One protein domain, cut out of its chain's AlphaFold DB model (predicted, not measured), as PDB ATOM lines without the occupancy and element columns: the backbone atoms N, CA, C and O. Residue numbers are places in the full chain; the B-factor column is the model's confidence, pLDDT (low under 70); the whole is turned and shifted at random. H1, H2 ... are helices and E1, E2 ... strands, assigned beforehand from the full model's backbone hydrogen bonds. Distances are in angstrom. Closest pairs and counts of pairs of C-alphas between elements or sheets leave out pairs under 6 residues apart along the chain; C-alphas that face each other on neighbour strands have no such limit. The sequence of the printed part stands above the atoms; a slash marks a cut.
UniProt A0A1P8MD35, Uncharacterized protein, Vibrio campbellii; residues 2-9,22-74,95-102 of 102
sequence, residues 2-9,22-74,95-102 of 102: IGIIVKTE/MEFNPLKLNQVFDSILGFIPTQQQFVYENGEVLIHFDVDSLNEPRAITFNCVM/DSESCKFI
ATOM      1  N   ILE A   2     120.717 104.734 138.260       89.25
ATOM      2  CA  ILE A   2     121.900 103.916 138.006       89.25
ATOM      3  C   ILE A   2     122.513 104.409 136.695       89.25
ATOM      4  O   ILE A   2     121.828 104.458 135.672       89.25
ATOM      5  N   GLY A   3     123.785 104.778 136.724       91.62
ATOM      6  CA  GLY A   3     124.517 105.201 135.537       91.62
ATOM      7  C   GLY A   3     125.890 104.554 135.468       91.62
ATOM      8  O   GLY A   3     126.350 103.931 136.425       91.62
ATOM      9  N   ILE A   4     126.525 104.663 134.306       92.69
ATOM     10  CA  ILE A   4     127.809 104.022 134.032       92.69
ATOM     11  C   ILE A   4     128.738 105.038 133.375       92.69
ATOM     12  O   ILE A   4     128.423 105.575 132.318       92.69
ATOM     13  N   ILE A   5     129.894 105.294 133.984       92.75
ATOM     14  CA  ILE A   5     130.965 106.074 133.363       92.75
ATOM     15  C   ILE A   5     131.813 105.115 132.535       92.75
ATOM     16  O   ILE A   5     132.392 104.163 133.069       92.75
ATOM     17  N   VAL A   6     131.900 105.374 131.234       91.44
ATOM     18  CA  VAL A   6     132.642 104.535 130.286       91.44
ATOM     19  C   VAL A   6     133.438 105.376 129.301       91.44
ATOM     20  O   VAL A   6     133.000 106.440 128.854       91.44
ATOM     21  N   LYS A   7     134.617 104.881 128.919       87.44
ATOM     22  CA  LYS A   7     135.328 105.414 127.758       87.44
ATOM     23  C   LYS A   7     134.746 104.833 126.484       87.44
ATOM     24  O   LYS A   7     134.633 103.619 126.326       87.44
ATOM     25  N   THR A   8     134.429 105.727 125.567       75.81
ATOM     26  CA  THR A   8     133.916 105.409 124.243       75.81
ATOM     27  C   THR A   8     134.589 106.313 123.224       75.81
ATOM     28  O   THR A   8     135.036 107.412 123.561       75.81
ATOM     29  N   GLU A   9     134.643 105.864 121.975       70.69
ATOM     30  CA  GLU A   9     134.964 106.740 120.855       70.69
ATOM     31  C   GLU A   9     133.945 107.886 120.788       70.69
ATOM     32  O   GLU A   9     132.774 107.724 121.157       70.69
ATOM     33  N   MET A  22     136.247 100.778 126.372       86.31
ATOM     34  CA  MET A  22     137.698 100.932 126.409       86.31
ATOM     35  C   MET A  22     138.191 100.969 127.857       86.31
ATOM     36  O   MET A  22     137.580 101.601 128.719       86.31
ATOM     37  N   GLU A  23     139.342 100.352 128.110       88.44
ATOM     38  CA  GLU A  23     139.971 100.378 129.429       88.44
ATOM     39  C   GLU A  23     140.376 101.802 129.843       88.44
ATOM     40  O   GLU A  23     140.946 102.598 129.082       88.44
ATOM     41  N   PHE A  24     140.109 102.126 131.103       90.06
ATOM     42  CA  PHE A  24     140.720 103.247 131.783       90.06
ATOM     43  C   PHE A  24     142.192 102.936 132.048       90.06
ATOM     44  O   PHE A  24     142.583 101.816 132.359       90.06
ATOM     45  N   ASN A  25     143.027 103.972 131.986       89.75
ATOM     46  CA  ASN A  25     144.389 103.858 132.480       89.75
ATOM     47  C   ASN A  25     144.343 103.865 134.023       89.75
ATOM     48  O   ASN A  25     143.878 104.869 134.573       89.75
ATOM     49  N   PRO A  26     144.835 102.825 134.727       89.94
ATOM     50  CA  PRO A  26     144.706 102.733 136.185       89.94
ATOM     51  C   PRO A  26     145.374 103.890 136.940       89.94
ATOM     52  O   PRO A  26     144.842 104.384 137.932       89.94
ATOM     53  N   LEU A  27     146.518 104.385 136.448       91.25
ATOM     54  CA  LEU A  27     147.198 105.532 137.058       91.25
ATOM     55  C   LEU A  27     146.352 106.799 136.932       91.25
ATOM     56  O   LEU A  27     146.206 107.544 137.900       91.25
ATOM     57  N   LYS A  28     145.771 107.034 135.751       92.25
ATOM     58  CA  LYS A  28     144.882 108.176 135.526       92.25
ATOM     59  C   LYS A  28     143.613 108.067 136.371       92.25
ATOM     60  O   LYS A  28     143.188 109.075 136.922       92.25
ATOM     61  N   LEU A  29     143.043 106.867 136.493       93.25
ATOM     62  CA  LEU A  29     141.874 106.613 137.332       93.25
ATOM     63  C   LEU A  29     142.148 106.998 138.789       93.25
ATOM     64  O   LEU A  29     141.413 107.802 139.356       93.25
ATOM     65  N   ASN A  30     143.258 106.517 139.350       94.06
ATOM     66  CA  ASN A  30     143.657 106.836 140.719       94.06
ATOM     67  C   ASN A  30     143.880 108.338 140.927       94.06
ATOM     68  O   ASN A  30     143.432 108.881 141.928       94.06
ATOM     69  N   GLN A  31     144.523 109.024 139.977       96.19
ATOM     70  CA  GLN A  31     144.711 110.479 140.048       96.19
ATOM     71  C   GLN A  31     143.384 111.243 140.054       96.19
ATOM     72  O   GLN A  31     143.241 112.227 140.775       96.19
ATOM     73  N   VAL A  32     142.422 110.818 139.231       96.62
ATOM     74  CA  VAL A  32     141.111 111.468 139.141       96.62
ATOM     75  C   VAL A  32     140.301 111.224 140.414       96.62
ATOM     76  O   VAL A  32     139.731 112.171 140.950       96.62
ATOM     77  N   PHE A  33     140.299 109.995 140.935       96.06
ATOM     78  CA  PHE A  33     139.643 109.684 142.204       96.06
ATOM     79  C   PHE A  33     140.246 110.457 143.373       96.06
ATOM     80  O   PHE A  33     139.502 111.107 144.101       96.06
ATOM     81  N   ASP A  34     141.571 110.486 143.501       96.88
ATOM     82  CA  ASP A  34     142.235 111.255 144.553       96.88
ATOM     83  C   ASP A  34     141.896 112.752 144.458       96.88
ATOM     84  O   ASP A  34     141.541 113.383 145.449       96.88
ATOM     85  N   SER A  35     141.902 113.313 143.245       97.38
ATOM     86  CA  SER A  35     141.626 114.736 143.033       97.38
ATOM     87  C   SER A  35     140.169 115.146 143.271       97.38
ATOM     88  O   SER A  35     139.940 116.307 143.607       97.38
ATOM     89  N   ILE A  36     139.193 114.267 143.021       96.81
ATOM     90  CA  ILE A  36     137.757 114.611 143.066       96.81
ATOM     91  C   ILE A  36     137.097 114.088 144.340       96.81
ATOM     92  O   ILE A  36     136.313 114.799 144.963       96.81
ATOM     93  N   LEU A  37     137.413 112.854 144.734       96.12
ATOM     94  CA  LEU A  37     136.849 112.198 145.916       96.12
ATOM     95  C   LEU A  37     137.716 112.410 147.164       96.12
ATOM     96  O   LEU A  37     137.245 112.190 148.278       96.12
ATOM     97  N   GLY A  38     138.977 112.821 146.996       96.00
ATOM     98  CA  GLY A  38     139.933 112.990 148.093       96.00
ATOM     99  C   GLY A  38     140.575 111.686 148.571       96.00
ATOM    100  O   GLY A  38     141.227 111.686 149.615       96.00
ATOM    101  N   PHE A  39     140.361 110.569 147.865       94.62
ATOM    102  CA  PHE A  39     140.994 109.282 148.160       94.62
ATOM    103  C   PHE A  39     141.011 108.348 146.944       94.62
ATOM    104  O   PHE A  39     140.250 108.507 145.990       94.62
ATOM    105  N   ILE A  40     141.851 107.312 147.024       94.94
ATOM    106  CA  ILE A  40     141.922 106.225 146.041       94.94
ATOM    107  C   ILE A  40     141.169 105.001 146.591       94.94
ATOM    108  O   ILE A  40     141.553 104.480 147.645       94.94
ATOM    109  N   PRO A  41     140.119 104.511 145.908       91.12
ATOM    110  CA  PRO A  41     139.419 103.295 146.298       91.12
ATOM    111  C   PRO A  41     140.348 102.078 146.313       91.12
ATOM    112  O   PRO A  41     141.104 101.836 145.374       91.12
ATOM    113  N   THR A  42     140.263 101.281 147.378       90.81
ATOM    114  CA  THR A  42     140.993 100.002 147.508       90.81
ATOM    115  C   THR A  42     140.096  98.783 147.294       90.81
ATOM    116  O   THR A  42     140.580  97.656 147.225       90.81
ATOM    117  N   GLN A  43     138.786  99.011 147.181       93.38
ATOM    118  CA  GLN A  43     137.757  98.007 146.935       93.38
ATOM    119  C   GLN A  43     137.027  98.359 145.635       93.38
ATOM    120  O   GLN A  43     136.890  99.536 145.310       93.38
ATOM    121  N   GLN A  44     136.576  97.341 144.896       94.19
ATOM    122  CA  GLN A  44     135.784  97.537 143.671       94.19
ATOM    123  C   GLN A  44     134.496  98.304 143.972       94.19
ATOM    124  O   GLN A  44     134.138  99.225 143.246       94.19
ATOM    125  N   GLN A  45     133.859  97.966 145.092       96.62
ATOM    126  CA  GLN A  45     132.649  98.614 145.573       96.62
ATOM    127  C   GLN A  45     132.980  99.537 146.736       96.62
ATOM    128  O   GLN A  45     133.640  99.128 147.692       96.62
ATOM    129  N   PHE A  46     132.513 100.778 146.665       96.94
ATOM    130  CA  PHE A  46     132.703 101.761 147.726       96.94
ATOM    131  C   PHE A  46     131.590 102.809 147.709       96.94
ATOM    132  O   PHE A  46     130.846 102.945 146.740       96.94
ATOM    133  N   VAL A  47     131.471 103.556 148.804       97.25
ATOM    134  CA  VAL A  47     130.508 104.652 148.939       97.25
ATOM    135  C   VAL A  47     131.276 105.951 149.111       97.25
ATOM    136  O   VAL A  47     132.203 106.019 149.918       97.25
ATOM    137  N   TYR A  48     130.893 106.969 148.346       97.00
ATOM    138  CA  TYR A  48     131.329 108.341 148.562       97.00
ATOM    139  C   TYR A  48     130.225 109.113 149.278       97.00
ATOM    140  O   TYR A  48     129.104 109.208 148.771       97.00
ATOM    141  N   GLU A  49     130.555 109.661 150.445       96.31
ATOM    142  CA  GLU A  49     129.657 110.466 151.267       96.31
ATOM    143  C   GLU A  49     130.365 111.761 151.671       96.31
ATOM    144  O   GLU A  49     131.427 111.731 152.297       96.31
ATOM    145  N   ASN A  50     129.792 112.903 151.290       94.75
ATOM    146  CA  ASN A  50     130.316 114.217 151.656       94.75
ATOM    147  C   ASN A  50     129.196 115.266 151.661       94.75
ATOM    148  O   ASN A  50     128.720 115.696 150.608       94.75
ATOM    149  N   GLY A  51     128.768 115.685 152.854       92.88
ATOM    150  CA  GLY A  51     127.651 116.614 153.011       92.88
ATOM    151  C   GLY A  51     126.347 116.015 152.480       92.88
ATOM    152  O   GLY A  51     125.846 115.042 153.031       92.88
ATOM    153  N   GLU A  52     125.797 116.605 151.419       92.38
ATOM    154  CA  GLU A  52     124.567 116.134 150.759       92.38
ATOM    155  C   GLU A  52     124.827 115.089 149.659       92.38
ATOM    156  O   GLU A  52     123.883 114.557 149.070       92.38
ATOM    157  N   VAL A  53     126.100 114.800 149.360       95.88
ATOM    158  CA  VAL A  53     126.491 113.804 148.360       95.88
ATOM    159  C   VAL A  53     126.459 112.413 148.976       95.88
ATOM    160  O   VAL A  53     127.085 112.181 150.010       95.88
ATOM    161  N   LEU A  54     125.790 111.482 148.294       97.06
ATOM    162  CA  LEU A  54     125.808 110.056 148.611       97.06
ATOM    163  C   LEU A  54     125.735 109.249 147.312       97.06
ATOM    164  O   LEU A  54     124.690 109.212 146.653       97.06
ATOM    165  N   ILE A  55     126.847 108.607 146.946       97.50
ATOM    166  CA  ILE A  55     126.975 107.836 145.704       97.50
ATOM    167  C   ILE A  55     127.609 106.481 146.002       97.50
ATOM    168  O   ILE A  55     128.693 106.398 146.579       97.50
ATOM    169  N   HIS A  56     126.944 105.412 145.575       97.88
ATOM    170  CA  HIS A  56     127.489 104.058 145.611       97.88
ATOM    171  C   HIS A  56     128.184 103.775 144.285       97.88
ATOM    172  O   HIS A  56     127.528 103.842 143.249       97.88
ATOM    173  N   PHE A  57     129.471 103.448 144.314       97.31
ATOM    174  CA  PHE A  57     130.268 103.123 143.134       97.31
ATOM    175  C   PHE A  57     130.615 101.634 143.083       97.31
ATOM    176  O   PHE A  57     130.845 101.005 144.117       97.31
ATOM    177  N   ASP A  58     130.700 101.105 141.864       96.81
ATOM    178  CA  ASP A  58     131.263  99.798 141.535       96.81
ATOM    179  C   ASP A  58     132.187  99.941 140.316       96.81
ATOM    180  O   ASP A  58     131.745 100.309 139.224       96.81
ATOM    181  N   VAL A  59     133.482  99.711 140.513       94.38
ATOM    182  CA  VAL A  59     134.499  99.725 139.459       94.38
ATOM    183  C   VAL A  59     134.728  98.294 138.999       94.38
ATOM    184  O   VAL A  59     135.272  97.476 139.748       94.38
ATOM    185  N   ASP A  60     134.377  98.013 137.745       86.25
ATOM    186  CA  ASP A  60     134.651  96.715 137.133       86.25
ATOM    187  C   ASP A  60     136.164  96.497 137.096       86.25
ATOM    188  O   ASP A  60     136.848  97.258 136.431       86.25
ATOM    189  N   SER A  61     136.687  95.512 137.831       87.00
ATOM    190  CA  SER A  61     138.118  95.168 137.919       87.00
ATOM    191  C   SER A  61     139.077  96.353 138.157       87.00
ATOM    192  O   SER A  61     139.565  96.982 137.226       87.00
ATOM    193  N   LEU A  62     139.501  96.592 139.408       82.75
ATOM    194  CA  LEU A  62     140.486  97.649 139.732       82.75
ATOM    195  C   LEU A  62     141.818  97.565 138.951       82.75
ATOM    196  O   LEU A  62     142.499  98.578 138.806       82.75
ATOM    197  N   ASN A  63     142.203  96.379 138.467       83.75
ATOM    198  CA  ASN A  63     143.442  96.187 137.706       83.75
ATOM    199  C   ASN A  63     143.294  96.571 136.226       83.75
ATOM    200  O   ASN A  63     144.234  97.103 135.640       83.75
ATOM    201  N   GLU A  64     142.125  96.313 135.639       87.88
ATOM    202  CA  GLU A  64     141.809  96.587 134.231       87.88
ATOM    203  C   GLU A  64     140.425  97.249 134.131       87.88
ATOM    204  O   GLU A  64     139.480  96.652 133.611       87.88
ATOM    205  N   PRO A  65     140.272  98.469 134.677       89.38
ATOM    206  CA  PRO A  65     138.963  99.068 134.821       89.38
ATOM    207  C   PRO A  65     138.379  99.475 133.479       89.38
ATOM    208  O   PRO A  65     139.010 100.218 132.735       89.38
ATOM    209  N   ARG A  66     137.159  99.027 133.172       91.44
ATOM    210  CA  ARG A  66     136.462  99.338 131.902       91.44
ATOM    211  C   ARG A  66     135.209 100.178 132.090       91.44
ATOM    212  O   ARG A  66     134.845 100.961 131.215       91.44
ATOM    213  N   ALA A  67     134.568 100.045 133.241       93.25
ATOM    214  CA  ALA A  67     133.351 100.758 133.571       93.25
ATOM    215  C   ALA A  67     133.326 101.104 135.057       93.25
ATOM    216  O   ALA A  67     133.853 100.366 135.892       93.25
ATOM    217  N   ILE A  68     132.688 102.225 135.374       95.12
ATOM    218  CA  ILE A  68     132.386 102.618 136.747       95.12
ATOM    219  C   ILE A  68     130.875 102.774 136.828       95.12
ATOM    220  O   ILE A  68     130.317 103.733 136.294       95.12
ATOM    221  N   THR A  69     130.208 101.823 137.467       95.94
ATOM    222  CA  THR A  69     128.779 101.925 137.759       95.94
ATOM    223  C   THR A  69     128.598 102.802 138.986       95.94
ATOM    224  O   THR A  69     129.352 102.690 139.951       95.94
ATOM    225  N   PHE A  70     127.588 103.660 138.969       96.38
ATOM    226  CA  PHE A  70     127.183 104.421 140.136       96.38
ATOM    227  C   PHE A  70     125.680 104.307 140.372       96.38
ATOM    228  O   PHE A  70     124.894 104.172 139.434       96.38
ATOM    229  N   ASN A  71     125.278 104.386 141.637       96.50
ATOM    230  CA  ASN A  71     123.887 104.478 142.049       96.50
ATOM    231  C   ASN A  71     123.721 105.609 143.065       96.50
ATOM    232  O   ASN A  71     124.354 105.605 144.125       96.50
ATOM    233  N   CYS A  72     122.869 106.575 142.734       94.31
ATOM    234  CA  CYS A  72     122.563 107.705 143.600       94.31
ATOM    235  C   CYS A  72     121.181 108.307 143.304       94.31
ATOM    236  O   CYS A  72     120.521 108.010 142.300       94.31
ATOM    237  N   VAL A  73     120.740 109.200 144.190       92.44
ATOM    238  CA  VAL A  73     119.604 110.092 143.923       92.44
ATOM    239  C   VAL A  73     120.041 111.174 142.929       92.44
ATOM    240  O   VAL A  73     121.179 111.638 142.986       92.44
ATOM    241  N   MET A  74     119.137 111.599 142.041       84.19
ATOM    242  CA  MET A  74     119.363 112.736 141.142       84.19
ATOM    243  C   MET A  74     119.276 114.057 141.907       84.19
ATOM    244  O   MET A  74     118.244 114.726 141.911       84.19
ATOM    245  N   ASP A  95     123.236 106.715 131.017       89.00
ATOM    246  CA  ASP A  95     122.078 106.604 131.895       89.00
ATOM    247  C   ASP A  95     121.294 105.334 131.548       89.00
ATOM    248  O   ASP A  95     120.736 105.204 130.455       89.00
ATOM    249  N   SER A  96     121.243 104.392 132.491       85.75
ATOM    250  CA  SER A  96     120.560 103.112 132.285       85.75
ATOM    251  C   SER A  96     119.035 103.233 132.268       85.75
ATOM    252  O   SER A  96     118.371 102.373 131.692       85.75
ATOM    253  N   GLU A  97     118.467 104.292 132.853       85.50
ATOM    254  CA  GLU A  97     117.018 104.496 132.877       85.50
ATOM    255  C   GLU A  97     116.529 105.006 131.517       85.50
ATOM    256  O   GLU A  97     115.547 104.496 130.974       85.50
ATOM    257  N   SER A  98     117.238 105.979 130.936       84.94
ATOM    258  CA  SER A  98     116.912 106.527 129.613       84.94
ATOM    259  C   SER A  98     117.560 105.780 128.444       84.94
ATOM    260  O   SER A  98     117.175 106.018 127.296       84.94
ATOM    261  N   CYS A  99     118.493 104.861 128.724       82.12
ATOM    262  CA  CYS A  99     119.293 104.126 127.741       82.12
ATOM    263  C   CYS A  99     120.056 105.049 126.779       82.12
ATOM    264  O   CYS A  99     120.116 104.782 125.579       82.12
ATOM    265  N   LYS A 100     120.607 106.155 127.292       83.88
ATOM    266  CA  LYS A 100     121.291 107.178 126.491       83.88
ATOM    267  C   LYS A 100     122.579 107.646 127.143       83.88
ATOM    268  O   LYS A 100     122.705 107.661 128.366       83.88
ATOM    269  N   PHE A 101     123.514 108.085 126.306       84.56
ATOM    270  CA  PHE A 101     124.640 108.881 126.770       84.56
ATOM    271  C   PHE A 101     124.204 110.314 127.069       84.56
ATOM    272  O   PHE A 101     123.482 110.918 126.269       84.56
ATOM    273  N   ILE A 102     124.683 110.851 128.188       81.44
ATOM    274  CA  ILE A 102     124.510 112.243 128.612       81.44
ATOM    275  C   ILE A 102     125.855 112.958 128.726       81.44
ATOM    276  O   ILE A 102     126.889 112.269 128.916       81.44
TER     277      ILE A 102
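AT A GLANCE: This is residues 2 to 9, 22 to 74 and 95 to 102 of the 102 residues of an uncharacterized protein of Vibrio campbellii (UniProt A0A1P8MD35). The main part is a strongly twisted sheet of four strands, E1, E4, E3 and E2 in that order across it, and one helix, H1, is set off from it, coming nearest to E2 with its last residue. A separate piece, residues 95 to 102, lies beside the E1 edge of the sheet. The printed part has 69 residues with four named strands and one named helix, along the chain E1, H1, E2, E3, E4, and its class is mixed, helices and strands. The sheet is all antiparallel; the whole is compact, with a radius of gyration of the C-alphas of 12.2 A and spans of 34 by 31 by 18 A.

IN THESE COORDINATES: E1 is residues 2 to 6, beginning at C-alpha 2, (121.900, 103.916, 138.006). E4 is residues 67 to 72, 16.3 A long, ending at C-alpha 72, (122.563, 107.705, 143.600). E3 is residues 53 to 59, 18.5 A, and E2 is residues 45 to 50, 16.9 A. H1 is residues 26 to 37, 15.7 A, beginning at C-alpha 26, (144.706, 102.733, 136.185).

HOW THE PARTS SIT: E1 and E4 are antiparallel at 153 degrees, with N 5 and O 68 2.8 A apart, within hydrogen-bond range. E4 and E3, a hairpin, stand at 152 degrees, with N 58 and O 69 at 2.8 A. E3 and E2, also a hairpin, stand at 161 degrees, with N 57 and O 46 at 2.8 A. E2, E3 and E4 form a meander, each strand the antiparallel neighbour of the one before. The edge strands E1 and E2 are apart. H1 is not on the sheet; its closest C-alphas to E2 are those of Leu 37 and Tyr 48, 7.2 A apart. H1 is apart from E3 and E4. Every O i to N i+4 pair in H1 is within hydrogen-bond range.

THE WHOLE: The C-alphas farthest apart, those of Glu 9 and Gly 51, are 34.4 A from each other. Residues 10 to 21 and 75 to 94 are not printed, with C-alpha gaps of 8.5 A and 11.4 A. Of the links printed whole, E2 to E3 is tight, H1 to E2 and E3 to E4 are short. The mean pLDDT of the printed part is 91.5, and no printed residue is under 70.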